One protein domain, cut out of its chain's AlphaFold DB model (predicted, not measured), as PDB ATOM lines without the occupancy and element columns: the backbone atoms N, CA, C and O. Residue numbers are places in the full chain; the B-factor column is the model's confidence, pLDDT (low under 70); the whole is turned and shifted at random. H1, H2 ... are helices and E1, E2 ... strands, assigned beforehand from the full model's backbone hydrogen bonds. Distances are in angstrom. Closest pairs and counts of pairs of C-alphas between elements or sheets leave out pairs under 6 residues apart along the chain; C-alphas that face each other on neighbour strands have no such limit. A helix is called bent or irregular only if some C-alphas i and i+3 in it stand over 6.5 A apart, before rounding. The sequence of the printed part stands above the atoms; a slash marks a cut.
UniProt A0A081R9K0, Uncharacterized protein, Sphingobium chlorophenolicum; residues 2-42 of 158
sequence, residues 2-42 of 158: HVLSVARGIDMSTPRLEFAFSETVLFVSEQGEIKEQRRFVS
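AT A GLANCE: This is residues 2 to 42 of the 158 residues of an uncharacterized protein of Sphingobium chlorophenolicum (UniProt A0A081R9K0). A long, kinked helix, H1, leads into a small hairpin of two strands, E1 and E2, at one end; residues 2 to 19, of which 3 to 19 belong to H1, stick out free as an arm. After E2 a short tail, residues 39 to 42, ends the printed part. The 41 printed residues hold one named helix and two named strands in the order H1, E1, E2, the strands forming an antiparallel sheet of order E1 - E2, and the class is mixed, helices and strands. The whole is extended, with a radius of gyration of the C-alphas of 14.7 A, and flat, spanning 47 by 26 by 9 A.

IN THESE COORDINATES: H1, residues 3 to 21, begins with C-alpha 3 at (111.028, 86.704, 126.208) and measures 26.0 A from first to last C-alpha. It has a kink of 37 degrees near residue 15 and is only just irregular, with C-alphas 12 and 15 6.9 A apart. E1, residues 24 to 28, and E2, residues 34 to 38, each measure 13.5 A. E2 ends with C-alpha 38 at (120.786, 120.969, 121.805).

HOW THE PARTS SIT: In H1, 13 of 15 O i to N i+4 pairs are within hydrogen-bond range. A tight link of 2 residues joins H1 to E1; their closest C-alphas, those of Phe 19 and Val 25, are 7.9 A apart. E1 and E2 form a hairpin with directions at 147 degrees; N 25 and O 37, at 2.8 A, and N 35 and O 27, at 2.8 A, are within hydrogen-bond range. H1 and E2 are apart.

THE WHOLE: The C-alphas farthest apart, those of His 2 and Gln 31, are 47.4 A apart. The printed part has no cut, and both links are tight. The mean pLDDT of the printed part is 77.1; residues 2 to 13 are under 70.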
ATOM      1  N   HIS A   2     108.957  84.961 122.313       53.03
ATOM      2  CA  HIS A   2     110.182  84.608 123.055       53.03
ATOM      3  C   HIS A   2     110.614  85.799 123.919       53.03
ATOM      4  O   HIS A   2     110.939  86.851 123.372       53.03
ATOM      5  N   VAL A   3     110.641  85.649 125.243       45.34
ATOM      6  CA  VAL A   3     111.028  86.704 126.208       45.34
ATOM      7  C   VAL A   3     112.365  87.367 125.834       45.34
ATOM      8  O   VAL A   3     112.502  88.582 125.917       45.34
ATOM      9  N   LEU A   4     113.305  86.592 125.283       45.88
ATOM     10  CA  LEU A   4     114.592  87.071 124.753       45.88
ATOM     11  C   LEU A   4     114.473  88.065 123.591       45.88
ATOM     12  O   LEU A   4     115.255  89.006 123.502       45.88
ATOM     13  N   SER A   5     113.509  87.868 122.691       51.69
ATOM     14  CA  SER A   5     113.291  88.790 121.568       51.69
ATOM     15  C   SER A   5     112.733  90.133 122.041       51.69
ATOM     16  O   SER A   5     113.092  91.170 121.491       51.69
ATOM     17  N   VAL A   6     111.927  90.115 123.109       53.38
ATOM     18  CA  VAL A   6     111.390  91.319 123.753       53.38
ATOM     19  C   VAL A   6     112.494  92.036 124.533       53.38
ATOM     20  O   VAL A   6     112.681  93.233 124.343       53.38
ATOM     21  N   ALA A   7     113.292  91.310 125.324       48.34
ATOM     22  CA  ALA A   7     114.411  91.871 126.085       48.34
ATOM     23  C   ALA A   7     115.485  92.500 125.177       48.34
ATOM     24  O   ALA A   7     115.839  93.659 125.370       48.34
ATOM     25  N   ARG A   8     115.927  91.797 124.121       54.66
ATOM     26  CA  ARG A   8     116.872  92.356 123.132       54.66
ATOM     27  C   ARG A   8     116.287  93.557 122.385       54.66
ATOM     28  O   ARG A   8     117.008  94.510 122.101       54.66
ATOM     29  N   GLY A   9     114.990  93.521 122.072       58.00
ATOM     30  CA  GLY A   9     114.283  94.641 121.450       58.00
ATOM     31  C   GLY A   9     114.267  95.888 122.338       58.00
ATOM     32  O   GLY A   9     114.518  96.985 121.844       58.00
ATOM     33  N   ILE A  10     114.041  95.721 123.642       57.69
ATOM     34  CA  ILE A  10     114.070  96.810 124.624       57.69
ATOM     35  C   ILE A  10     115.504  97.339 124.792       57.69
ATOM     36  O   ILE A  10     115.726  98.535 124.602       57.69
ATOM     37  N   ASP A  11     116.491  96.476 125.039       59.16
ATOM     38  CA  ASP A  11     117.882  96.889 125.292       59.16
ATOM     39  C   ASP A  11     118.529  97.615 124.106       59.16
ATOM     40  O   ASP A  11     119.203  98.629 124.278       59.16
ATOM     41  N   MET A  12     118.305  97.150 122.872       57.91
ATOM     42  CA  MET A  12     118.915  97.775 121.693       57.91
ATOM     43  C   MET A  12     118.264  99.106 121.294       57.91
ATOM     44  O   MET A  12     118.907  99.950 120.660       57.91
ATOM     45  N   SER A  13     116.986  99.289 121.618       60.72
ATOM     46  CA  SER A  13     116.208 100.459 121.195       60.72
ATOM     47  C   SER A  13     116.302 101.606 122.200       60.72
ATOM     48  O   SER A  13     116.298 102.773 121.798       60.72
ATOM     49  N   THR A  14     116.448 101.283 123.488       71.44
ATOM     50  CA  THR A  14     116.404 102.244 124.601       71.44
ATOM     51  C   THR A  14     117.453 103.361 124.477       71.44
ATOM     52  O   THR A  14     117.042 104.520 124.447       71.44
ATOM     53  N   PRO A  15     118.754 103.097 124.224       76.94
ATOM     54  CA  PRO A  15     119.755 104.169 124.152       76.94
ATOM     55  C   PRO A  15     119.536 105.143 122.985       76.94
ATOM     56  O   PRO A  15     119.785 106.343 123.091       76.94
ATOM     57  N   ARG A  16     119.054 104.642 121.836       77.81
ATOM     58  CA  ARG A  16     118.786 105.479 120.652       77.81
ATOM     59  C   ARG A  16     117.548 106.348 120.845       77.81
ATOM     60  O   ARG A  16     117.538 107.492 120.392       77.81
ATOM     61  N   LEU A  17     116.516 105.801 121.486       80.94
ATOM     62  CA  LEU A  17     115.298 106.534 121.808       80.94
ATOM     63  C   LEU A  17     115.566 107.593 122.874       80.94
ATOM     64  O   LEU A  17     115.193 108.742 122.668       80.94
ATOM     65  N   GLU A  18     116.278 107.249 123.947       80.00
ATOM     66  CA  GLU A  18     116.711 108.201 124.976       80.00
ATOM     67  C   GLU A  18     117.494 109.363 124.365       80.00
ATOM     68  O   GLU A  18     117.171 110.526 124.607       80.00
ATOM     69  N   PHE A  19     118.456 109.066 123.487       81.38
ATOM     70  CA  PHE A  19     119.203 110.098 122.777       81.38
ATOM     71  C   PHE A  19     118.295 110.976 121.905       81.38
ATOM     72  O   PHE A  19     118.385 112.202 121.962       81.38
ATOM     73  N   ALA A  20     117.375 110.378 121.139       83.06
ATOM     74  CA  ALA A  20     116.431 111.124 120.311       83.06
ATOM     75  C   ALA A  20     115.497 112.029 121.140       83.06
ATOM     76  O   ALA A  20     115.264 113.172 120.745       83.06
ATOM     77  N   PHE A  21     114.999 111.553 122.285       81.31
ATOM     78  CA  PHE A  21     114.125 112.313 123.187       81.31
ATOM     79  C   PHE A  21     114.873 113.363 124.017       81.31
ATOM     80  O   PHE A  21     114.272 114.358 124.412       81.31
ATOM     81  N   SER A  22     116.177 113.184 124.244       84.62
ATOM     82  CA  SER A  22     117.018 114.176 124.927       84.62
ATOM     83  C   SER A  22     117.232 115.460 124.118       84.62
ATOM     84  O   SER A  22     117.745 116.443 124.654       84.62
ATOM     85  N   GLU A  23     116.898 115.446 122.819       84.19
ATOM     86  CA  GLU A  23     117.172 116.529 121.869       84.19
ATOM     87  C   GLU A  23     118.632 117.020 121.918       84.19
ATOM     88  O   GLU A  23     118.925 118.189 121.661       84.19
ATOM     89  N   THR A  24     119.570 116.133 122.254       84.00
ATOM     90  CA  THR A  24     120.996 116.447 122.390       84.00
ATOM     91  C   THR A  24     121.793 115.717 121.319       84.00
ATOM     92  O   THR A  24     121.509 114.573 120.984       84.00
ATOM     93  N   VAL A  25     122.781 116.395 120.735       85.44
ATOM     94  CA  VAL A  25     123.740 115.807 119.797       85.44
ATOM     95  C   VAL A  25     125.151 116.045 120.309       85.44
ATOM     96  O   VAL A  25     125.475 117.145 120.752       85.44
ATOM     97  N   LEU A  26     125.989 115.014 120.222       88.94
ATOM     98  CA  LEU A  26     127.417 115.115 120.490       88.94
ATOM     99  C   LEU A  26     128.149 115.524 119.212       88.94
ATOM    100  O   LEU A  26     127.916 114.943 118.150       88.94
ATOM    101  N   PHE A  27     129.049 116.495 119.313       90.00
ATOM    102  CA  PHE A  27     129.984 116.839 118.245       90.00
ATOM    103  C   PHE A  27     131.403 116.950 118.802       90.00
ATOM    104  O   PHE A  27     131.599 117.245 119.980       90.00
ATOM    105  N   VAL A  28     132.397 116.697 117.954       93.38
ATOM    106  CA  VAL A  28     133.809 116.842 118.318       93.38
ATOM    107  C   VAL A  28     134.288 118.196 117.812       93.38
ATOM    108  O   VAL A  28     134.148 118.509 116.631       93.38
ATOM    109  N   SER A  29     134.800 119.021 118.719       92.44
ATOM    110  CA  SER A  29     135.383 120.322 118.384       92.44
ATOM    111  C   SER A  29     136.739 120.177 117.684       92.44
ATOM    112  O   SER A  29     137.378 119.128 117.756       92.44
ATOM    113  N   GLU A  30     137.224 121.251 117.056       93.56
ATOM    114  CA  GLU A  30     138.555 121.280 116.422       93.56
ATOM    115  C   GLU A  30     139.703 121.049 117.421       93.56
ATOM    116  O   GLU A  30     140.800 120.659 117.034       93.56
ATOM    117  N   GLN A  31     139.446 121.244 118.717       94.38
ATOM    118  CA  GLN A  31     140.382 120.985 119.811       94.38
ATOM    119  C   GLN A  31     140.354 119.520 120.291       94.38
ATOM    120  O   GLN A  31     141.076 119.168 121.218       94.38
ATOM    121  N   GLY A  32     139.520 118.663 119.689       93.81
ATOM    122  CA  GLY A  32     139.371 117.257 120.075       93.81
ATOM    123  C   GLY A  32     138.444 117.017 121.273       93.81
ATOM    124  O   GLY A  32     138.332 115.888 121.741       93.81
ATOM    125  N   GLU A  33     137.759 118.048 121.773       94.06
ATOM    126  CA  GLU A  33     136.811 117.922 122.887       94.06
ATOM    127  C   GLU A  33     135.429 117.478 122.388       94.06
ATOM    128  O   GLU A  33     134.923 118.040 121.409       94.06
ATOM    129  N   ILE A  34     134.791 116.537 123.092       94.00
ATOM    130  CA  ILE A  34     133.378 116.184 122.889       94.00
ATOM    131  C   ILE A  34     132.514 117.265 123.536       94.00
ATOM    132  O   ILE A  34     132.673 117.573 124.716       94.00
ATOM    133  N   LYS A  35     131.589 117.835 122.765       91.19
ATOM    134  CA  LYS A  35     130.649 118.858 123.226       91.19
ATOM    135  C   LYS A  35     129.218 118.447 122.935       91.19
ATOM    136  O   LYS A  35     128.925 117.828 121.913       91.19
ATOM    137  N   GLU A  36     128.331 118.829 123.842       90.94
ATOM    138  CA  GLU A  36     126.892 118.656 123.691       90.94
ATOM    139  C   GLU A  36     126.281 119.894 123.037       90.94
ATOM    140  O   GLU A  36     126.585 121.033 123.398       90.94
ATOM    141  N   GLN A  37     125.385 119.674 122.082       88.50
ATOM    142  CA  GLN A  37     124.576 120.722 121.482       88.50
ATOM    143  C   GLN A  37     123.113 120.297 121.473       88.50
ATOM    144  O   GLN A  37     122.768 119.231 120.961       88.50
ATOM    145  N   ARG A  38     122.228 121.166 121.977       85.62
ATOM    146  CA  ARG A  38     120.786 120.969 121.805       85.62
ATOM    147  C   ARG A  38     120.421 121.089 120.331       85.62
ATOM    148  O   ARG A  38     120.697 122.108 119.694       85.62
ATOM    149  N   ARG A  39     119.763 120.067 119.798       86.19
ATOM    150  CA  ARG A  39     119.235 120.033 118.441       86.19
ATOM    151  C   ARG A  39     117.722 119.992 118.505       86.19
ATOM    152  O   ARG A  39     117.141 118.984 118.880       86.19
ATOM    153  N   PHE A  40     117.099 121.071 118.042       86.69
ATOM    154  CA  PHE A  40     115.651 121.126 117.898       86.69
ATOM    155  C   PHE A  40     115.151 119.979 117.015       86.69
ATOM    156  O   PHE A  40     115.567 119.848 115.856       86.69
ATOM    157  N   VAL A  41     114.215 119.194 117.544       88.62
ATOM    158  CA  VAL A  41     113.466 118.218 116.763       88.62
ATOM    159  C   VAL A  41     112.037 118.710 116.597       88.62
ATOM    160  O   VAL A  41     111.368 119.105 117.545       88.62
ATOM    161  N   SER A  42     111.541 118.711 115.358       92.38
ATOM    162  CA  SER A  42     110.173 119.171 115.110       92.38
ATOM    163  C   SER A  42     109.161 118.297 115.857       92.38
ATOM    164  O   SER A  42     109.257 117.068 115.810       92.38
TER     165      SER A  42